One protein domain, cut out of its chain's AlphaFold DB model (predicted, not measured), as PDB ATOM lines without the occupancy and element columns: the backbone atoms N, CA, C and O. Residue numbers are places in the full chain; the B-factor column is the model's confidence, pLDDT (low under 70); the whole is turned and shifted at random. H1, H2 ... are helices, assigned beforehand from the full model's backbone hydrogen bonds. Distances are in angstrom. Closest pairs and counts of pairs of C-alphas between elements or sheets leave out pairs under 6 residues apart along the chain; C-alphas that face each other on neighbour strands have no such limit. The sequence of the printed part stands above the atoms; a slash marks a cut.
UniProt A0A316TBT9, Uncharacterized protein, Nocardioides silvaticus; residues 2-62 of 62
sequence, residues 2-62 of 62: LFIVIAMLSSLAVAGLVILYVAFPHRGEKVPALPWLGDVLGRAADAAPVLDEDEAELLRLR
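Overview. This is residues 2 to 62 of the 62 residues of an uncharacterized protein of Nocardioides silvaticus (UniProt A0A316TBT9). A long lone helix, H1, sticks out over residues 2 to 19 and makes one end of a drawn-out model; a loop then folds back to a shorter helix, H2, set steeply beside the last residues of H1, and a thin stretch of chain leads away to a small helix, H3, at the far end. The three helices are strung out with few contacts and make no common core. Look at 61 printed residues with three named helices, in the order H1, H2, H3, and no named strand; the class is all helix. The whole is extended, with a radius of gyration of the C-alphas of 16.7 A, and elongated, spanning 53 by 28 by 16 A.

Along the chain. Find C-alpha 2 at (0.643, 1.324, -9.786), where H1 begins; from there the helix runs through residues 2 to 23, 31.3 A from first to last C-alpha, to C-alpha 23 at (15.960, -10.791, 14.658). Next look at C-alpha 35 for the first residue of H2, residues 35 to 46, which is 16.9 A long by its end C-alphas. Then go on to Glu 53, where H3 begins; it takes residues 53 to 60, measures 10.8 A from first to last C-alpha, and ends at C-alpha 60 at (15.828, 2.391, 38.262).

Arrangement. Start with H1 and look at Tyr 21: its C-alpha and that of Leu 41 are the closest of H1 and H2, 7.2 A apart. These two helices are close but not clearly touching, with 1 pair of C-alphas within 8 A. Their lines stand at a steep tilt of 69 degrees, only just short of about perpendicular, and they run the same way, with centres 19.1 A apart. H3 is apart from H1, and it is apart from H2 too. Residues 52 to 58, of which 53 to 58 belong to H3, stand free. In the backbones of H1, H2 and H3, every O i to N i+4 pair is within hydrogen-bond range.

Size, cuts and confidence. The two C-alphas farthest apart are those of Leu 2 and Leu 61, at 53.5 A. The printed part has no cut, and it ends at Arg 62, the chain's last residue. The link from H1 to H2 is long, with 11 residues, and the link from H2 to H3 is short, with 6. The mean pLDDT of the printed part is 81.3; look for values under 70 at residues 24 to 32 and at residue 38.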
ATOM      1  N   LEU A   2      -0.804   1.184 -10.052       96.69
ATOM      2  CA  LEU A   2       0.643   1.324  -9.786       96.69
ATOM      3  C   LEU A   2       0.967   1.867  -8.383       96.69
ATOM      4  O   LEU A   2       1.740   1.257  -7.656       96.69
ATOM      5  N   PHE A   3       0.325   2.962  -7.971       97.06
ATOM      6  CA  PHE A   3       0.533   3.544  -6.638       97.06
ATOM      7  C   PHE A   3       0.194   2.585  -5.492       97.06
ATOM      8  O   PHE A   3       0.883   2.576  -4.481       97.06
ATOM      9  N   ILE A   4      -0.829   1.744  -5.670       97.44
ATOM     10  CA  ILE A   4      -1.216   0.733  -4.677       97.44
ATOM     11  C   ILE A   4      -0.123  -0.332  -4.575       97.44
ATOM     12  O   ILE A   4       0.285  -0.684  -3.475       97.44
ATOM     13  N   VAL A   5       0.405  -0.791  -5.713       98.06
ATOM     14  CA  VAL A   5       1.514  -1.755  -5.739       98.06
ATOM     15  C   VAL A   5       2.756  -1.174  -5.062       98.06
ATOM     16  O   VAL A   5       3.364  -1.850  -4.237       98.06
ATOM     17  N   ILE A   6       3.098   0.086  -5.341       98.38
ATOM     18  CA  ILE A   6       4.223   0.771  -4.688       98.38
ATOM     19  C   ILE A   6       4.005   0.837  -3.173       98.38
ATOM     20  O   ILE A   6       4.903   0.469  -2.423       98.38
ATOM     21  N   ALA A   7       2.812   1.235  -2.726       97.88
ATOM     22  CA  ALA A   7       2.477   1.323  -1.305       97.88
ATOM     23  C   ALA A   7       2.534  -0.046  -0.596       97.88
ATOM     24  O   ALA A   7       2.980  -0.155   0.549       97.88
ATOM     25  N   MET A   8       2.110  -1.113  -1.275       98.06
ATOM     26  CA  MET A   8       2.207  -2.476  -0.749       98.06
ATOM     27  C   MET A   8       3.662  -2.924  -0.627       98.06
ATOM     28  O   MET A   8       4.058  -3.431   0.420       98.06
ATOM     29  N   LEU A   9       4.474  -2.692  -1.663       98.31
ATOM     30  CA  LEU A   9       5.895  -3.033  -1.643       98.31
ATOM     31  C   LEU A   9       6.653  -2.243  -0.575       98.31
ATOM     32  O   LEU A   9       7.460  -2.830   0.141       98.31
ATOM     33  N   SER A  10       6.366  -0.949  -0.405       97.75
ATOM     34  CA  SER A  10       6.981  -0.147   0.657       97.75
ATOM     35  C   SER A  10       6.608  -0.663   2.041       97.75
ATOM     36  O   SER A  10       7.470  -0.765   2.908       97.75
ATOM     37  N   SER A  11       5.345  -1.048   2.243       97.75
ATOM     38  CA  SER A  11       4.889  -1.612   3.520       97.75
ATOM     39  C   SER A  11       5.607  -2.923   3.833       97.75
ATOM     40  O   SER A  11       6.084  -3.124   4.949       97.75
ATOM     41  N   LEU A  12       5.742  -3.794   2.829       97.44
ATOM     42  CA  LEU A  12       6.437  -5.068   2.973       97.44
ATOM     43  C   LEU A  12       7.937  -4.870   3.240       97.44
ATOM     44  O   LEU A  12       8.508  -5.572   4.073       97.44
ATOM     45  N   ALA A  13       8.558  -3.886   2.587       95.62
ATOM     46  CA  ALA A  13       9.953  -3.530   2.814       95.62
ATOM     47  C   ALA A  13      10.189  -3.027   4.247       95.62
ATOM     48  O   ALA A  13      11.118  -3.488   4.907       95.62
ATOM     49  N   VAL A  14       9.328  -2.136   4.754       95.69
ATOM     50  CA  VAL A  14       9.416  -1.633   6.137       95.69
ATOM     51  C   VAL A  14       9.218  -2.765   7.144       95.69
ATOM     52  O   VAL A  14      10.004  -2.892   8.080       95.69
ATOM     53  N   ALA A  15       8.223  -3.631   6.936       94.69
ATOM     54  CA  ALA A  15       7.997  -4.786   7.803       94.69
ATOM     55  C   ALA A  15       9.205  -5.739   7.817       94.69
ATOM     56  O   ALA A  15       9.656  -6.156   8.885       94.69
ATOM     57  N   GLY A  16       9.771  -6.036   6.643       90.50
ATOM     58  CA  GLY A  16      10.987  -6.840   6.525       90.50
ATOM     59  C   GLY A  16      12.176  -6.215   7.253       90.50
ATOM     60  O   GLY A  16      12.913  -6.925   7.933       90.50
ATOM     61  N   LEU A  17      12.330  -4.889   7.178       86.00
ATOM     62  CA  LEU A  17      13.394  -4.163   7.870       86.00
ATOM     63  C   LEU A  17      13.265  -4.259   9.397       86.00
ATOM     64  O   LEU A  17      14.262  -4.492  10.076       86.00
ATOM     65  N   VAL A  18      12.046  -4.132   9.932       87.56
ATOM     66  CA  VAL A  18      11.785  -4.298  11.373       87.56
ATOM     67  C   VAL A  18      12.145  -5.711  11.825       87.56
ATOM     68  O   VAL A  18      12.838  -5.871  12.827       87.56
ATOM     69  N   ILE A  19      11.727  -6.736  11.075       84.81
ATOM     70  CA  ILE A  19      12.065  -8.132  11.386       84.81
ATOM     71  C   ILE A  19      13.578  -8.337  11.348       84.81
ATOM     72  O   ILE A  19      14.114  -8.977  12.243       84.81
ATOM     73  N   LEU A  20      14.267  -7.786  10.347       80.44
ATOM     74  CA  LEU A  20      15.722  -7.862  10.244       80.44
ATOM     75  C   LEU A  20      16.403  -7.249  11.463       80.44
ATOM     76  O   LEU A  20      17.216  -7.930  12.068       80.44
ATOM     77  N   TYR A  21      16.033  -6.025  11.844       72.81
ATOM     78  CA  TYR A  21      16.600  -5.331  13.004       72.81
ATOM     79  C   TYR A  21      16.327  -6.065  14.326       72.81
ATOM     80  O   TYR A  21      17.208  -6.182  15.175       72.81
ATOM     81  N   VAL A  22      15.108  -6.583  14.505       78.88
ATOM     82  CA  VAL A  22      14.725  -7.294  15.731       78.88
ATOM     83  C   VAL A  22      15.295  -8.713  15.762       78.88
ATOM     84  O   VAL A  22      15.652  -9.189  16.824       78.88
ATOM     85  N   ALA A  23      15.410  -9.430  14.649       76.00
ATOM     86  CA  ALA A  23      15.960 -10.791  14.658       76.00
ATOM     87  C   ALA A  23      17.499 -10.785  14.693       76.00
ATOM     88  O   ALA A  23      18.113 -11.552  15.433       76.00
ATOM     89  N   PHE A  24      18.119  -9.875  13.944       68.88
ATOM     90  CA  PHE A  24      19.562  -9.681  13.835       68.88
ATOM     91  C   PHE A  24      19.877  -8.239  14.273       68.88
ATOM     92  O   PHE A  24      19.559  -7.305  13.545       68.88
ATOM     93  N   PRO A  25      20.498  -8.019  15.444       63.06
ATOM     94  CA  PRO A  25      21.799  -8.604  15.734       63.06
ATOM     95  C   PRO A  25      21.891  -9.080  17.190       63.06
ATOM     96  O   PRO A  25      22.807  -8.708  17.913       63.06
ATOM     97  N   HIS A  26      20.956  -9.917  17.646       60.34
ATOM     98  CA  HIS A  26      20.882 -10.282  19.067       60.34
ATOM     99  C   HIS A  26      22.143 -10.971  19.626       60.34
ATOM    100  O   HIS A  26      22.274 -11.045  20.846       60.34
ATOM    101  N   ARG A  27      23.066 -11.486  18.788       56.50
ATOM    102  CA  ARG A  27      24.282 -12.217  19.222       56.50
ATOM    103  C   ARG A  27      25.488 -12.130  18.271       56.50
ATOM    104  O   ARG A  27      26.315 -13.036  18.255       56.50
ATOM    105  N   GLY A  28      25.576 -11.104  17.423       61.50
ATOM    106  CA  GLY A  28      26.602 -11.061  16.364       61.50
ATOM    107  C   GLY A  28      26.402 -12.106  15.251       61.50
ATOM    108  O   GLY A  28      27.281 -12.298  14.411       61.50
ATOM    109  N   GLU A  29      25.247 -12.780  15.218       63.12
ATOM    110  CA  GLU A  29      24.862 -13.620  14.087       63.12
ATOM    111  C   GLU A  29      24.616 -12.752  12.850       63.12
ATOM    112  O   GLU A  29      24.026 -11.672  12.921       63.12
ATOM    113  N   LYS A  30      25.100 -13.223  11.698       65.88
ATOM    114  CA  LYS A  30      24.952 -12.531  10.416       65.88
ATOM    115  C   LYS A  30      23.639 -12.933   9.764       65.88
ATOM    116  O   LYS A  30      23.260 -14.100   9.810       65.88
ATOM    117  N   VAL A  31      23.002 -11.983   9.083       68.44
ATOM    118  CA  VAL A  31      21.814 -12.253   8.267       68.44
ATOM    119  C   VAL A  31      22.163 -13.330   7.223       68.44
ATOM    120  O   VAL A  31      23.051 -13.099   6.391       68.44
ATOM    121  N   PRO A  32      21.507 -14.508   7.237       64.75
ATOM    122  CA  PRO A  32      21.759 -15.546   6.248       64.75
ATOM    123  C   PRO A  32      21.404 -15.012   4.855       64.75
ATOM    124  O   PRO A  32      20.406 -14.317   4.680       64.75
ATOM    125  N   ALA A  33      22.253 -15.314   3.869       73.12
ATOM    126  CA  ALA A  33      22.238 -14.810   2.487       73.12
ATOM    127  C   ALA A  33      22.740 -13.366   2.240       73.12
ATOM    128  O   ALA A  33      23.207 -13.103   1.132       73.12
ATOM    129  N   LEU A  34      22.733 -12.451   3.219       74.69
ATOM    130  CA  LEU A  34      23.287 -11.090   3.060       74.69
ATOM    131  C   LEU A  34      24.217 -10.701   4.231       74.69
ATOM    132  O   LEU A  34      23.848  -9.884   5.076       74.69
ATOM    133  N   PRO A  35      25.463 -11.216   4.269       72.12
ATOM    134  CA  PRO A  35      26.399 -10.959   5.367       72.12
ATOM    135  C   PRO A  35      26.700  -9.468   5.571       72.12
ATOM    136  O   PRO A  35      26.774  -8.997   6.701       72.12
ATOM    137  N   TRP A  36      26.799  -8.716   4.468       74.62
ATOM    138  CA  TRP A  36      27.092  -7.280   4.469       74.62
ATOM    139  C   TRP A  36      25.993  -6.439   5.133       74.62
ATOM    140  O   TRP A  36      26.275  -5.363   5.655       74.62
ATOM    141  N   LEU A  37      24.744  -6.919   5.122       72.88
ATOM    142  CA  LEU A  37      23.618  -6.218   5.734       72.88
ATOM    143  C   LEU A  37      23.694  -6.296   7.264       72.88
ATOM    144  O   LEU A  37      23.425  -5.307   7.943       72.88
ATOM    145  N   GLY A  38      24.146  -7.438   7.793       68.75
ATOM    146  CA  GLY A  38      24.446  -7.599   9.217       68.75
ATOM    147  C   GLY A  38      25.560  -6.659   9.689       68.75
ATOM    148  O   GLY A  38      25.423  -6.037  10.736       68.75
ATOM    149  N   ASP A  39      26.612  -6.472   8.885       73.19
ATOM    150  CA  ASP A  39      27.741  -5.593   9.233       73.19
ATOM    151  C   ASP A  39      27.357  -4.095   9.261       73.19
ATOM    152  O   ASP A  39      27.985  -3.295   9.959       73.19
ATOM    153  N   VAL A  40      26.355  -3.683   8.475       79.94
ATOM    154  CA  VAL A  40      25.820  -2.307   8.494       79.94
ATOM    155  C   VAL A  40      24.894  -2.104   9.691       79.94
ATOM    156  O   VAL A  40      25.029  -1.103  10.391       79.94
ATOM    157  N   LEU A  41      23.994  -3.055   9.952       71.56
ATOM    158  CA  LEU A  41      23.088  -3.001  11.103       71.56
ATOM    159  C   LEU A  41      23.851  -3.062  12.434       71.56
ATOM    160  O   LEU A  41      23.528  -2.301  13.339       71.56
ATOM    161  N   GLY A  42      24.893  -3.895  12.527       72.69
ATOM    162  CA  GLY A  42      25.769  -3.973  13.699       72.69
ATOM    163  C   GLY A  42      26.464  -2.644  13.985       72.69
ATOM    164  O   GLY A  42      26.332  -2.111  15.078       72.69
ATOM    165  N   ARG A  43      27.082  -2.022  12.971       73.38
ATOM    166  CA  ARG A  43      27.688  -0.687  13.129       73.38
ATOM    167  C   ARG A  43      26.685   0.392  13.529       73.38
ATOM    168  O   ARG A  43      27.044   1.307  14.259       73.38
ATOM    169  N   ALA A  44      25.450   0.319  13.035       76.12
ATOM    170  CA  ALA A  44      24.402   1.254  13.429       76.12
ATOM    171  C   ALA A  44      23.959   1.043  14.886       76.12
ATOM    172  O   ALA A  44      23.689   2.022  15.577       76.12
ATOM    173  N   ALA A  45      23.911  -0.209  15.351       75.06
ATOM    174  CA  ALA A  45      23.636  -0.538  16.746       75.06
ATOM    175  C   ALA A  45      24.772  -0.074  17.673       75.06
ATOM    176  O   ALA A  45      24.490   0.556  18.685       75.06
ATOM    177  N   ASP A  46      26.034  -0.292  17.292       76.06
ATOM    178  CA  ASP A  46      27.203   0.161  18.063       76.06
ATOM    179  C   ASP A  46      27.311   1.695  18.132       76.06
ATOM    180  O   ASP A  46      27.845   2.248  19.089       76.06
ATOM    181  N   ALA A  47      26.817   2.399  17.110       80.81
ATOM    182  CA  ALA A  47      26.774   3.859  17.085       80.81
ATOM    183  C   ALA A  47      25.595   4.446  17.879       80.81
ATOM    184  O   ALA A  47      25.521   5.668  18.043       80.81
ATOM    185  N   ALA A  48      24.649   3.615  18.327       79.31
ATOM    186  CA  ALA A  48      23.528   4.086  19.120       79.31
ATOM    187  C   ALA A  48      24.021   4.453  20.532       79.31
ATOM    188  O   ALA A  48      24.726   3.658  21.153       79.31
ATOM    189  N   PRO A  49      23.655   5.634  21.063       80.38
ATOM    190  CA  PRO A  49      23.978   5.982  22.437       80.38
ATOM    191  C   PRO A  49      23.306   4.977  23.375       80.38
ATOM    192  O   PRO A  49      22.079   4.853  23.399       80.38
ATOM    193  N   VAL A  50      24.127   4.241  24.115       82.94
ATOM    194  CA  VAL A  50      23.697   3.362  25.202       82.94
ATOM    195  C   VAL A  50      23.842   4.107  26.521       82.94
ATOM    196  O   VAL A  50      24.727   4.942  26.664       82.94
ATOM    197  N   LEU A  51      22.934   3.828  27.456       84.38
ATOM    198  CA  LEU A  51      23.028   4.342  28.819       84.38
ATOM    199  C   LEU A  51      24.214   3.671  29.510       84.38
ATOM    200  O   LEU A  51      24.310   2.439  29.483       84.38
ATOM    201  N   ASP A  52      25.062   4.466  30.152       83.06
ATOM    202  CA  ASP A  52      26.110   3.928  31.018       83.06
ATOM    203  C   ASP A  52      25.489   3.290  32.274       83.06
ATOM    204  O   ASP A  52      24.344   3.577  32.643       83.06
ATOM    205  N   GLU A  53      26.226   2.394  32.941       82.00
ATOM    206  CA  GLU A  53      25.729   1.654  34.117       82.00
ATOM    207  C   GLU A  53      25.187   2.595  35.205       82.00
ATOM    208  O   GLU A  53      24.112   2.343  35.757       82.00
ATOM    209  N   ASP A  54      25.862   3.726  35.419       83.81
ATOM    210  CA  ASP A  54      25.460   4.765  36.369       83.81
ATOM    211  C   ASP A  54      24.133   5.444  35.968       83.81
ATOM    212  O   ASP A  54      23.262   5.696  36.805       83.81
ATOM    213  N   GLU A  55      23.929   5.715  34.673       85.56
ATOM    214  CA  GLU A  55      22.693   6.319  34.154       85.56
ATOM    215  C   GLU A  55      21.514   5.338  34.221       85.56
ATOM    216  O   GLU A  55      20.378   5.720  34.528       85.56
ATOM    217  N   ALA A  56      21.784   4.055  33.972       85.88
ATOM    218  CA  ALA A  56      20.803   2.986  34.094       85.88
ATOM    219  C   ALA A  56      20.380   2.754  35.557       85.88
ATOM    220  O   ALA A  56      19.203   2.478  35.819       85.88
ATOM    221  N   GLU A  57      21.303   2.884  36.514       87.81
ATOM    222  CA  GLU A  57      21.007   2.790  37.947       87.81
ATOM    223  C   GLU A  57      20.153   3.972  38.430       87.81
ATOM    224  O   GLU A  57      19.131   3.766  39.095       87.81
ATOM    225  N   LEU A  58      20.483   5.195  38.006       87.06
ATOM    226  CA  LEU A  58      19.697   6.395  38.312       87.06
ATOM    227  C   LEU A  58      18.250   6.313  37.800       87.06
ATOM    228  O   LEU A  58      17.329   6.766  38.482       87.06
ATOM    229  N   LEU A  59      18.024   5.712  36.628       86.44
ATOM    230  CA  LEU A  59      16.677   5.487  36.088       86.44
ATOM    231  C   LEU A  59      15.865   4.456  36.883       86.44
ATOM    232  O   LEU A  59      14.647   4.591  36.961       86.44
ATOM    233  N   ARG A  60      16.506   3.434  37.465       85.44
ATOM    234  CA  ARG A  60      15.828   2.391  38.262       85.44
ATOM    235  C   ARG A  60      15.393   2.870  39.644       85.44
ATOM    236  O   ARG A  60      14.496   2.275  40.234       85.44
ATOM    237  N   LEU A  61      16.055   3.900  40.163       89.31
ATOM    238  CA  LEU A  61      15.776   4.493  41.471       89.31
ATOM    239  C   LEU A  61      14.632   5.525  41.443       89.31
ATOM    240  O   LEU A  61      14.262   6.039  42.500       89.31
ATOM    241  N   ARG A  62      14.090   5.839  40.261       72.19
ATOM    242  CA  ARG A  62      13.005   6.803  40.043       72.19
ATOM    243  C   ARG A  62      11.648   6.120  39.904       72.19
ATOM    244  O   ARG A  62      10.665   6.721  40.394       72.19
TER     245      ARG A  62